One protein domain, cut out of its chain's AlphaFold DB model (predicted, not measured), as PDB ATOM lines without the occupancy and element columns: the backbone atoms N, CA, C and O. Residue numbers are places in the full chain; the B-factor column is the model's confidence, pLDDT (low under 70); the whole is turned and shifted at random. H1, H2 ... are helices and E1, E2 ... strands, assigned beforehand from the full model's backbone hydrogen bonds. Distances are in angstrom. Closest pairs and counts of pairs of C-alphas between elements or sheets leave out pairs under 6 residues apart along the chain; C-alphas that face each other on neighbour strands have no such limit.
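This is residues 2 to 81 of the 83 residues of the protein "BH4_AAA_HYDROXYL_2 domain-containing protein" of Schistosoma curassoni (UniProt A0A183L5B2). A small sheet of four strands, strongly twisted and curled like part of a barrel, has H1 lying across E4 on one face and further helices set round it. H5 lies at one end of the longest axis, H2 and H3 make a corner at the other, and H4 lies beside H1. The printed part has 80 residues with five named helices and four named strands, in the order H1 E1 E2 H2 H3 E3 H4 E4 H5; the sheet runs E2 E1 E4 E3 and is mixed. The class is mixed, helices and strands; the whole is compact, with a radius of gyration of the C-alphas of 11.6 A and spans of 33 by 29 by 20 A.

H1, residues 2 to 9, is on the sheet of E1, residues 12 to 15, E2, residues 18 to 21, E3, residues 42 to 45, and E4, residues 64 to 68. It lies over E4 at a height over the sheet of 9.5 A and runs across the strands, at 70 degrees to E4 on the local plane; their closest C-alphas, Phe 6 and Phe 66, are 6.3 A apart. E1 and E2 form an antiparallel hairpin, with N 13 and O 20 within hydrogen-bond range at 2.9 A. H2, residues 24 to 28, is not on the sheet but touches H1, the closest C-alphas, Glu 9 and Ala 24, being 4.8 A apart. H3, residues 30 to 37, touches H2 only at the corner, the closest C-alphas being Ile 26 and Glu 32 at 5.3 A. E3, H4, residues 48 to 53, and E4 form a strand-helix-strand unit, two parallel neighbour strands with a helix between, with a right-handed crossover. H4 touches H1, closest at the C-alphas of Gln 2 and Ala 52, 5.5 A, and only grazes the sheet. E4 pairs in a staggered way: with E3 over 64 to 67, N 65 and O 42 at 2.9 A, and with E1, parallel, over 67 to 68, N 14 and O 68 at 2.8 A. H5, residues 71 to 81, is on the same face as H1, close but not clearly touching it, with the C-alphas of Thr 7 and Met 74 7.9 A apart at a shallow tilt of 25 degrees, opposite ways. H3 and H5 are apart. In H1, H2 and H3 every O i to N i+4 pair is within hydrogen-bond range; in H4 1 of 2 are, in H5 6 of 7.

H1 begins at C-alpha 2, (40.789, -19.420, -42.808), and is 9.9 A long; E1 is 9.7 A and E2 10.0 A. H2 spans 6.1 A, H3 11.1 A, E3 10.2 A and H4 8.8 A. E4 runs 13.2 A from C-alpha 64 at (49.432, -10.871, -42.488). H5, 16.1 A, ends at C-alpha 81, (32.235, -19.386, -51.957).

The C-alphas farthest apart, Gly 31 and Phe 80, are 33.3 A apart. The printed part has no cut; no link is long, and that from H4 to E4, 10 residues, is short but not tight. Mean pLDDT of the printed part is 90.3; residues 80 to 81 are under 70.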
ATOM      1  N   GLN A   2      39.875 -20.550 -42.545       87.50
ATOM      2  CA  GLN A   2      40.789 -19.420 -42.808       87.50
ATOM      3  C   GLN A   2      40.076 -18.129 -43.244       87.50
ATOM      4  O   GLN A   2      40.343 -17.070 -42.695       87.50
ATOM      5  N   LEU A   3      39.090 -18.220 -44.146       90.31
ATOM      6  CA  LEU A   3      38.320 -17.045 -44.573       90.31
ATOM      7  C   LEU A   3      37.616 -16.339 -43.413       90.31
ATOM      8  O   LEU A   3      37.658 -15.120 -43.341       90.31
ATOM      9  N   TYR A   4      37.006 -17.091 -42.491       89.75
ATOM     10  CA  TYR A   4      36.390 -16.524 -41.288       89.75
ATOM     11  C   TYR A   4      37.443 -15.838 -40.406       89.75
ATOM     12  O   TYR A   4      37.232 -14.714 -39.964       89.75
ATOM     13  N   TRP A   5      38.600 -16.478 -40.224       91.88
ATOM     14  CA  TRP A   5      39.703 -15.944 -39.428       91.88
ATOM     15  C   TRP A   5      40.210 -14.599 -39.962       91.88
ATOM     16  O   TRP A   5      40.259 -13.613 -39.237       91.88
ATOM     17  N   PHE A   6      40.491 -14.515 -41.259       93.19
ATOM     18  CA  PHE A   6      41.034 -13.309 -41.887       93.19
ATOM     19  C   PHE A   6      40.000 -12.218 -42.195       93.19
ATOM     20  O   PHE A   6      40.359 -11.172 -42.731       93.19
ATOM     21  N   THR A   7      38.726 -12.443 -41.869       92.00
ATOM     22  CA  THR A   7      37.656 -11.457 -42.068       92.00
ATOM     23  C   THR A   7      37.005 -11.064 -40.750       92.00
ATOM     24  O   THR A   7      37.102  -9.915 -40.331       92.00
ATOM     25  N   VAL A   8      36.369 -12.011 -40.066       91.75
ATOM     26  CA  VAL A   8      35.584 -11.749 -38.855       91.75
ATOM     27  C   VAL A   8      36.471 -11.627 -37.618       91.75
ATOM     28  O   VAL A   8      36.199 -10.784 -36.768       91.75
ATOM     29  N   GLU A   9      37.542 -12.417 -37.511       93.44
ATOM     30  CA  GLU A   9      38.422 -12.384 -36.331       93.44
ATOM     31  C   GLU A   9      39.543 -11.347 -36.470       93.44
ATOM     32  O   GLU A   9      39.755 -10.543 -35.566       93.44
ATOM     33  N   PHE A  10      40.217 -11.301 -37.622       94.62
ATOM     34  CA  PHE A  10      41.400 -10.463 -37.859       94.62
ATOM     35  C   PHE A  10      41.332  -9.669 -39.174       94.62
ATOM     36  O   PHE A  10      42.356  -9.345 -39.773       94.62
ATOM     37  N   GLY A  11      40.129  -9.349 -39.656       94.12
ATOM     38  CA  GLY A  11      39.959  -8.541 -40.863       94.12
ATOM     39  C   GLY A  11      40.125  -7.041 -40.633       94.12
ATOM     40  O   GLY A  11      39.832  -6.502 -39.560       94.12
ATOM     41  N   LEU A  12      40.547  -6.350 -41.690       95.56
ATOM     42  CA  LEU A  12      40.606  -4.894 -41.770       95.56
ATOM     43  C   LEU A  12      39.625  -4.387 -42.837       95.56
ATOM     44  O   LEU A  12      39.305  -5.087 -43.802       95.56
ATOM     45  N   CYS A  13      39.168  -3.148 -42.686       94.69
ATOM     46  CA  CYS A  13      38.310  -2.472 -43.655       94.69
ATOM     47  C   CYS A  13      38.846  -1.071 -43.935       94.69
ATOM     48  O   CYS A  13      39.227  -0.356 -43.012       94.69
ATOM     49  N   ASN A  14      38.855  -0.663 -45.199       93.31
ATOM     50  CA  ASN A  14      39.063   0.731 -45.554       93.31
ATOM     51  C   ASN A  14      37.759   1.508 -45.369       93.31
ATOM     52  O   ASN A  14      36.719   1.148 -45.912       93.31
ATOM     53  N   GLU A  15      37.828   2.601 -44.621       87.88
ATOM     54  CA  GLU A  15      36.733   3.543 -44.429       87.88
ATOM     55  C   GLU A  15      37.263   4.956 -44.658       87.88
ATOM     56  O   GLU A  15      38.200   5.395 -43.998       87.88
ATOM     57  N   ASN A  16      36.676   5.680 -45.616       86.69
ATOM     58  CA  ASN A  16      37.051   7.064 -45.943       86.69
ATOM     59  C   ASN A  16      38.551   7.269 -46.251       86.69
ATOM     60  O   ASN A  16      39.106   8.327 -45.972       86.69
ATOM     61  N   GLY A  17      39.206   6.263 -46.840       86.44
ATOM     62  CA  GLY A  17      40.637   6.307 -47.162       86.44
ATOM     63  C   GLY A  17      41.562   5.917 -46.006       86.44
ATOM     64  O   GLY A  17      42.775   5.908 -46.191       86.44
ATOM     65  N   GLU A  18      41.012   5.550 -44.847       90.25
ATOM     66  CA  GLU A  18      41.768   5.060 -43.696       90.25
ATOM     67  C   GLU A  18      41.515   3.569 -43.475       90.25
ATOM     68  O   GLU A  18      40.376   3.104 -43.507       90.25
ATOM     69  N   THR A  19      42.571   2.806 -43.200       92.38
ATOM     70  CA  THR A  19      42.439   1.400 -42.802       92.38
ATOM     71  C   THR A  19      42.039   1.311 -41.333       92.38
ATOM     72  O   THR A  19      42.726   1.839 -40.460       92.38
ATOM     73  N   ARG A  20      40.941   0.609 -41.051       92.44
ATOM     74  CA  ARG A  20      40.388   0.403 -39.711       92.44
ATOM     75  C   ARG A  20      40.283  -1.077 -39.374       92.44
ATOM     76  O   ARG A  20      40.119  -1.928 -40.250       92.44
ATOM     77  N   ALA A  21      40.386  -1.379 -38.084       93.69
ATOM     78  CA  ALA A  21      40.181  -2.722 -37.568       93.69
ATOM     79  C   ALA A  21      38.688  -3.079 -37.596       93.69
ATOM     80  O   ALA A  21      37.868  -2.329 -37.073       93.69
ATOM     81  N   LEU A  22      38.355  -4.221 -38.201       91.88
ATOM     82  CA  LEU A  22      37.000  -4.783 -38.222       91.88
ATOM     83  C   LEU A  22      36.916  -6.076 -37.400       91.88
ATOM     84  O   LEU A  22      35.864  -6.396 -36.853       91.88
ATOM     85  N   GLY A  23      38.022  -6.818 -37.327       92.81
ATOM     86  CA  GLY A  23      38.090  -8.120 -36.681       92.81
ATOM     87  C   GLY A  23      37.900  -8.073 -35.161       92.81
ATOM     88  O   GLY A  23      38.483  -7.230 -34.474       92.81
ATOM     89  N   ALA A  24      37.113  -9.007 -34.626       93.31
ATOM     90  CA  ALA A  24      36.841  -9.120 -33.193       93.31
ATOM     91  C   ALA A  24      38.112  -9.371 -32.356       93.31
ATOM     92  O   ALA A  24      38.265  -8.792 -31.276       93.31
ATOM     93  N   GLY A  25      39.049 -10.171 -32.869       91.69
ATOM     94  CA  GLY A  25      40.343 -10.442 -32.240       91.69
ATOM     95  C   GLY A  25      41.229  -9.200 -32.150       91.69
ATOM     96  O   GLY A  25      41.888  -8.983 -31.137       91.69
ATOM     97  N   ILE A  26      41.173  -8.322 -33.156       93.12
ATOM     98  CA  ILE A  26      41.925  -7.060 -33.148       93.12
ATOM     99  C   ILE A  26      41.307  -6.071 -32.153       93.12
ATOM    100  O   ILE A  26      42.012  -5.457 -31.361       93.12
ATOM    101  N   MET A  27      39.979  -5.924 -32.156       92.00
ATOM    102  CA  MET A  27      39.294  -4.961 -31.282       92.00
ATOM    103  C   MET A  27      39.330  -5.346 -29.798       92.00
ATOM    104  O   MET A  27      39.244  -4.476 -28.934       92.00
ATOM    105  N   SER A  28      39.440  -6.639 -29.493       92.81
ATOM    106  CA  SER A  28      39.499  -7.143 -28.115       92.81
ATOM    107  C   SER A  28      40.916  -7.208 -27.537       92.81
ATOM    108  O   SER A  28      41.066  -7.412 -26.332       92.81
ATOM    109  N   SER A  29      41.952  -6.993 -28.354       92.31
ATOM    110  CA  SER A  29      43.355  -7.070 -27.946       92.31
ATOM    111  C   SER A  29      44.099  -5.781 -28.278       92.31
ATOM    112  O   SER A  29      44.398  -5.488 -29.433       92.31
ATOM    113  N   TYR A  30      44.469  -5.025 -27.242       91.19
ATOM    114  CA  TYR A  30      45.270  -3.808 -27.405       91.19
ATOM    115  C   TYR A  30      46.609  -4.082 -28.114       91.19
ATOM    116  O   TYR A  30      46.999  -3.334 -29.004       91.19
ATOM    117  N   GLY A  31      47.282  -5.187 -27.769       93.06
ATOM    118  CA  GLY A  31      48.547  -5.565 -28.406       93.06
ATOM    119  C   GLY A  31      48.384  -5.944 -29.879       93.06
ATOM    120  O   GLY A  31      49.237  -5.608 -30.696       93.06
ATOM    121  N   GLU A  32      47.263  -6.576 -30.243       92.62
ATOM    122  CA  GLU A  32      46.970  -6.884 -31.646       92.62
ATOM    123  C   GLU A  32      46.702  -5.604 -32.441       92.62
ATOM    124  O   GLU A  32      47.177  -5.464 -33.564       92.62
ATOM    125  N   LEU A  33      45.986  -4.647 -31.846       93.69
ATOM    126  CA  LEU A  33      45.732  -3.347 -32.456       93.69
ATOM    127  C   LEU A  33      47.044  -2.596 -32.735       93.69
ATOM    128  O   LEU A  33      47.234  -2.094 -33.842       93.69
ATOM    129  N   GLU A  34      47.976  -2.565 -31.778       94.19
ATOM    130  CA  GLU A  34      49.309  -1.991 -32.002       94.19
ATOM    131  C   GLU A  34      50.088  -2.752 -33.085       94.19
ATOM    132  O   GLU A  34      50.664  -2.130 -33.979       94.19
ATOM    133  N   ASN A  35      50.065  -4.090 -33.069       93.69
ATOM    134  CA  ASN A  35      50.756  -4.910 -34.067       93.69
ATOM    135  C   ASN A  35      50.222  -4.673 -35.489       93.69
ATOM    136  O   ASN A  35      51.011  -4.500 -36.427       93.69
ATOM    137  N   VAL A  36      48.897  -4.601 -35.646       93.62
ATOM    138  CA  VAL A  36      48.229  -4.291 -36.915       93.62
ATOM    139  C   VAL A  36      48.749  -2.985 -37.483       93.62
ATOM    140  O   VAL A  36      49.060  -2.944 -38.663       93.62
ATOM    141  N   PHE A  37      48.881  -1.920 -36.696       91.00
ATOM    142  CA  PHE A  37      49.318  -0.616 -37.213       91.00
ATOM    143  C   PHE A  37      50.837  -0.403 -37.197       91.00
ATOM    144  O   PHE A  37      51.308   0.639 -37.646       91.00
ATOM    145  N   SER A  38      51.605  -1.398 -36.751       92.38
ATOM    146  CA  SER A  38      53.068  -1.388 -36.787       92.38
ATOM    147  C   SER A  38      53.647  -1.832 -38.139       92.38
ATOM    148  O   SER A  38      52.944  -2.372 -39.001       92.38
ATOM    149  N   ASP A  39      54.966  -1.673 -38.280       91.56
ATOM    150  CA  ASP A  39      55.756  -2.169 -39.416       91.56
ATOM    151  C   ASP A  39      56.037  -3.683 -39.347       91.56
ATOM    152  O   ASP A  39      56.603  -4.260 -40.275       91.56
ATOM    153  N   HIS A  40      55.652  -4.357 -38.257       89.44
ATOM    154  CA  HIS A  40      55.858  -5.799 -38.088       89.44
ATOM    155  C   HIS A  40      54.812  -6.651 -38.818       89.44
ATOM    156  O   HIS A  40      54.954  -7.873 -38.885       89.44
ATOM    157  N   SER A  41      53.774  -6.019 -39.374       93.25
ATOM    158  CA  SER A  41      52.686  -6.696 -40.066       93.25
ATOM    159  C   SER A  41      52.492  -6.211 -41.499       93.25
ATOM    160  O   SER A  41      52.594  -5.026 -41.823       93.25
ATOM    161  N   VAL A  42      52.150  -7.153 -42.374       94.38
ATOM    162  CA  VAL A  42      51.859  -6.902 -43.783       94.38
ATOM    163  C   VAL A  42      50.351  -6.816 -43.975       94.38
ATOM    164  O   VAL A  42      49.608  -7.713 -43.586       94.38
ATOM    165  N   LYS A  43      49.900  -5.738 -44.614       94.50
ATOM    166  CA  LYS A  43      48.492  -5.507 -44.953       94.50
ATOM    167  C   LYS A  43      48.333  -5.716 -46.449       94.50
ATOM    168  O   LYS A  43      48.994  -5.038 -47.233       94.50
ATOM    169  N   GLN A  44      47.496  -6.663 -46.841       94.69
ATOM    170  CA  GLN A  44      47.267  -7.001 -48.244       94.69
ATOM    171  C   GLN A  44      45.806  -6.761 -48.613       94.69
ATOM    172  O   GLN A  44      44.941  -6.905 -47.751       94.69
ATOM    173  N   PRO A  45      45.490  -6.417 -49.871       94.44
ATOM    174  CA  PRO A  45      44.107  -6.406 -50.331       94.44
ATOM    175  C   PRO A  45      43.458  -7.774 -50.113       94.44
ATOM    176  O   PRO A  45      44.087  -8.806 -50.352       94.44
ATOM    177  N   PHE A  46      42.209  -7.786 -49.651       93.44
ATOM    178  CA  PHE A  46      41.456  -9.023 -49.487       93.44
ATOM    179  C   PHE A  46      41.230  -9.695 -50.846       93.44
ATOM    180  O   PHE A  46      40.545  -9.153 -51.709       93.44
ATOM    181  N   ASP A  47      41.794 -10.890 -51.002       91.06
ATOM    182  CA  ASP A  47      41.541 -11.805 -52.110       91.06
ATOM    183  C   ASP A  47      41.188 -13.172 -51.525       91.06
ATOM    184  O   ASP A  47      41.868 -13.676 -50.626       91.06
ATOM    185  N   ILE A  48      40.112 -13.766 -52.029       90.06
ATOM    186  CA  ILE A  48      39.555 -14.984 -51.447       90.06
ATOM    187  C   ILE A  48      40.471 -16.193 -51.635       90.06
ATOM    188  O   ILE A  48      40.537 -17.047 -50.754       90.06
ATOM    189  N   ASN A  49      41.210 -16.256 -52.744       90.50
ATOM    190  CA  ASN A  49      42.109 -17.368 -53.027       90.50
ATOM    191  C   ASN A  49      43.326 -17.301 -52.106       90.50
ATOM    192  O   ASN A  49      43.700 -18.309 -51.512       90.50
ATOM    193  N   ASN A  50      43.881 -16.102 -51.919       92.00
ATOM    194  CA  ASN A  50      45.000 -15.861 -51.015       92.00
ATOM    195  C   ASN A  50      44.602 -16.099 -49.553       92.00
ATOM    196  O   ASN A  50      45.281 -16.835 -48.840       92.00
ATOM    197  N   ALA A  51      43.472 -15.543 -49.111       91.31
ATOM    198  CA  ALA A  51      42.995 -15.697 -47.737       91.31
ATOM    199  C   ALA A  51      42.566 -17.137 -47.401       91.31
ATOM    200  O   ALA A  51      42.570 -17.517 -46.233       91.31
ATOM    201  N   ALA A  52      42.192 -17.947 -48.398       90.44
ATOM    202  CA  ALA A  52      41.820 -19.349 -48.199       90.44
ATOM    203  C   ALA A  52      43.017 -20.298 -48.012       90.44
ATOM    204  O   ALA A  52      42.807 -21.426 -47.559       90.44
ATOM    205  N   VAL A  53      44.232 -19.867 -48.374       91.94
ATOM    206  CA  VAL A  53      45.468 -20.663 -48.239       91.94
ATOM    207  C   VAL A  53      46.498 -20.041 -47.292       91.94
ATOM    208  O   VAL A  53      47.513 -20.674 -46.993       91.94
ATOM    209  N   GLN A  54      46.259 -18.818 -46.817       92.81
ATOM    210  CA  GLN A  54      47.134 -18.116 -45.890       92.81
ATOM    211  C   GLN A  54      47.215 -18.845 -44.540       92.81
ATOM    212  O   GLN A  54      46.233 -19.034 -43.828       92.81
ATOM    213  N   VAL A  55      48.432 -19.199 -44.135       89.56
ATOM    214  CA  VAL A  55      48.673 -19.775 -42.808       89.56
ATOM    215  C   VAL A  55      48.575 -18.667 -41.756       89.56
ATOM    216  O   VAL A  55      49.212 -17.620 -41.907       89.56
ATOM    217  N   TYR A  56      47.779 -18.902 -40.713       84.81
ATOM    218  CA  TYR A  56      47.665 -18.046 -39.531       84.81
ATOM    219  C   TYR A  56      48.444 -18.633 -38.347       84.81
ATOM    220  O   TYR A  56      48.785 -19.817 -38.346       84.81
ATOM    221  N   ASP A  57      48.735 -17.793 -37.354       82.00
ATOM    222  CA  ASP A  57      49.388 -18.190 -36.101       82.00
ATOM    223  C   ASP A  57      48.363 -18.150 -34.958       82.00
ATOM    224  O   ASP A  57      47.731 -17.121 -34.739       82.00
ATOM    225  N   ASP A  58      48.169 -19.268 -34.256       78.50
ATOM    226  CA  ASP A  58      47.232 -19.377 -33.125       78.50
ATOM    227  C   ASP A  58      47.821 -18.889 -31.789       78.50
ATOM    228  O   ASP A  58      47.091 -18.716 -30.813       78.50
ATOM    229  N   PHE A  59      49.142 -18.710 -31.712       83.44
ATOM    230  CA  PHE A  59      49.860 -18.422 -30.467       83.44
ATOM    231  C   PHE A  59      50.448 -17.009 -30.431       83.44
ATOM    232  O   PHE A  59      50.612 -16.441 -29.350       83.44
ATOM    233  N   GLY A  60      50.805 -16.466 -31.595       86.75
ATOM    234  CA  GLY A  60      51.379 -15.133 -31.755       86.75
ATOM    235  C   GLY A  60      50.439 -14.125 -32.415       86.75
ATOM    236  O   GLY A  60      49.302 -14.426 -32.772       86.75
ATOM    237  N   TYR A  61      50.949 -12.909 -32.604       91.56
ATOM    238  CA  TYR A  61      50.265 -11.881 -33.387       91.56
ATOM    239  C   TYR A  61      50.296 -12.214 -34.876       91.56
ATOM    240  O   TYR A  61      51.279 -12.775 -35.380       91.56
ATOM    241  N   GLN A  62      49.244 -11.834 -35.605       91.56
ATOM    242  CA  GLN A  62      49.207 -12.125 -37.034       91.56
ATOM    243  C   GLN A  62      50.262 -11.299 -37.782       91.56
ATOM    244  O   GLN A  62      50.480 -10.112 -37.539       91.56
ATOM    245  N   LYS A  63      50.932 -11.943 -38.738       92.94
ATOM    246  CA  LYS A  63      51.921 -11.287 -39.610       92.94
ATOM    247  C   LYS A  63      51.294 -10.708 -40.868       92.94
ATOM    248  O   LYS A  63      51.867  -9.810 -41.478       92.94
ATOM    249  N   VAL A  64      50.151 -11.254 -41.274       94.38
ATOM    250  CA  VAL A  64      49.432 -10.871 -42.488       94.38
ATOM    251  C   VAL A  64      47.991 -10.571 -42.117       94.38
ATOM    252  O   VAL A  64      47.321 -11.400 -41.504       94.38
ATOM    253  N   TYR A  65      47.523  -9.399 -42.527       95.12
ATOM    254  CA  TYR A  65      46.138  -8.971 -42.402       95.12
ATOM    255  C   TYR A  65      45.585  -8.637 -43.781       95.12
ATOM    256  O   TYR A  65      46.295  -8.091 -44.631       95.12
ATOM    257  N   PHE A  66      44.303  -8.921 -43.987       95.44
ATOM    258  CA  PHE A  66      43.624  -8.598 -45.232       95.44
ATOM    259  C   PHE A  66      42.725  -7.377 -45.063       95.44
ATOM    260  O   PHE A  66      41.935  -7.287 -44.123       95.44
ATOM    261  N   VAL A  67      42.856  -6.436 -45.995       95.69
ATOM    262  CA  VAL A  67      42.120  -5.176 -46.036       95.69
ATOM    263  C   VAL A  67      41.024  -5.281 -47.081       95.69
ATOM    264  O   VAL A  67      41.284  -5.450 -48.273       95.69
ATOM    265  N   THR A  68      39.787  -5.169 -46.623       94.25
ATOM    266  CA  THR A  68      38.602  -5.117 -47.479       94.25
ATOM    267  C   THR A  68      38.284  -3.667 -47.842       94.25
ATOM    268  O   THR A  68      38.494  -2.758 -47.044       94.25
ATOM    269  N   GLU A  69      37.775  -3.420 -49.051       91.12
ATOM    270  CA  GLU A  69      37.370  -2.063 -49.459       91.12
ATOM    271  C   GLU A  69      36.095  -1.592 -48.756       91.12
ATOM    272  O   GLU A  69      35.891  -0.402 -48.547       91.12
ATOM    273  N   SER A  70      35.208  -2.532 -48.441       89.38
ATOM    274  CA  SER A  70      34.002  -2.295 -47.658       89.38
ATOM    275  C   SER A  70      33.465  -3.615 -47.119       89.38
ATOM    276  O   SER A  70      33.648  -4.678 -47.724       89.38
ATOM    277  N   ILE A  71      32.702  -3.532 -46.029       86.19
ATOM    278  CA  ILE A  71      31.975  -4.676 -45.462       86.19
ATOM    279  C   ILE A  71      31.051  -5.318 -46.512       86.19
ATOM    280  O   ILE A  71      30.914  -6.541 -46.565       86.19
ATOM    281  N   GLU A  72      30.430  -4.518 -47.383       88.75
ATOM    282  CA  GLU A  72      29.546  -5.032 -48.434       88.75
ATOM    283  C   GLU A  72      30.298  -5.762 -49.553       88.75
ATOM    284  O   GLU A  72      29.793  -6.766 -50.066       88.75
ATOM    285  N   SER A  73      31.506  -5.306 -49.902       87.00
ATOM    286  CA  SER A  73      32.393  -6.021 -50.828       87.00
ATOM    287  C   SER A  73      32.799  -7.377 -50.246       87.00
ATOM    288  O   SER A  73      32.556  -8.413 -50.860       87.00
ATOM    289  N   MET A  74      33.248  -7.395 -48.987       87.06
ATOM    290  CA  MET A  74      33.599  -8.624 -48.270       87.06
ATOM    291  C   MET A  74      32.439  -9.632 -48.230       87.06
ATOM    292  O   MET A  74      32.611 -10.802 -48.564       87.06
ATOM    293  N   LYS A  75      31.223  -9.188 -47.877       86.56
ATOM    294  CA  LYS A  75      30.030 -10.053 -47.874       86.56
ATOM    295  C   LYS A  75      29.727 -10.631 -49.257       86.56
ATOM    296  O   LYS A  75      29.206 -11.738 -49.351       86.56
ATOM    297  N   ARG A  76      29.966  -9.867 -50.328       87.56
ATOM    298  CA  ARG A  76      29.731 -10.310 -51.707       87.56
ATOM    299  C   ARG A  76      30.706 -11.416 -52.091       87.56
ATOM    300  O   ARG A  76      30.238 -12.455 -52.536       87.56
ATOM    301  N   GLU A  77      31.994 -11.215 -51.845       83.31
ATOM    302  CA  GLU A  77      33.041 -12.210 -52.104       83.31
ATOM    303  C   GLU A  77      32.789 -13.508 -51.323       83.31
ATOM    304  O   GLU A  77      32.751 -14.594 -51.898       83.31
ATOM    305  N   LEU A  78      32.496 -13.406 -50.022       83.44
ATOM    306  CA  LEU A  78      32.218 -14.577 -49.183       83.44
ATOM    307  C   LEU A  78      30.949 -15.333 -49.609       83.44
ATOM    308  O   LEU A  78      30.892 -16.556 -49.484       83.44
ATOM    309  N   ARG A  79      29.936 -14.631 -50.138       81.44
ATOM    310  CA  ARG A  79      28.720 -15.268 -50.664       81.44
ATOM    311  C   ARG A  79      28.998 -16.164 -51.865       81.44
ATOM    312  O   ARG A  79      28.297 -17.153 -51.997       81.44
ATOM    313  N   PHE A  80      29.979 -15.853 -52.712       69.75
ATOM    314  CA  PHE A  80      30.279 -16.665 -53.898       69.75
ATOM    315  C   PHE A  80      30.946 -18.010 -53.576       69.75
ATOM    316  O   PHE A  80      30.921 -18.901 -54.416       69.75
ATOM    317  N   VAL A  81      31.511 -18.169 -52.377       65.56
ATOM    318  CA  VAL A  81      32.235 -19.386 -51.957       65.56
ATOM    319  C   VAL A  81      31.411 -20.284 -51.025       65.56
ATOM    320  O   VAL A  81      31.771 -21.434 -50.797       65.56
TER     321      VAL A  81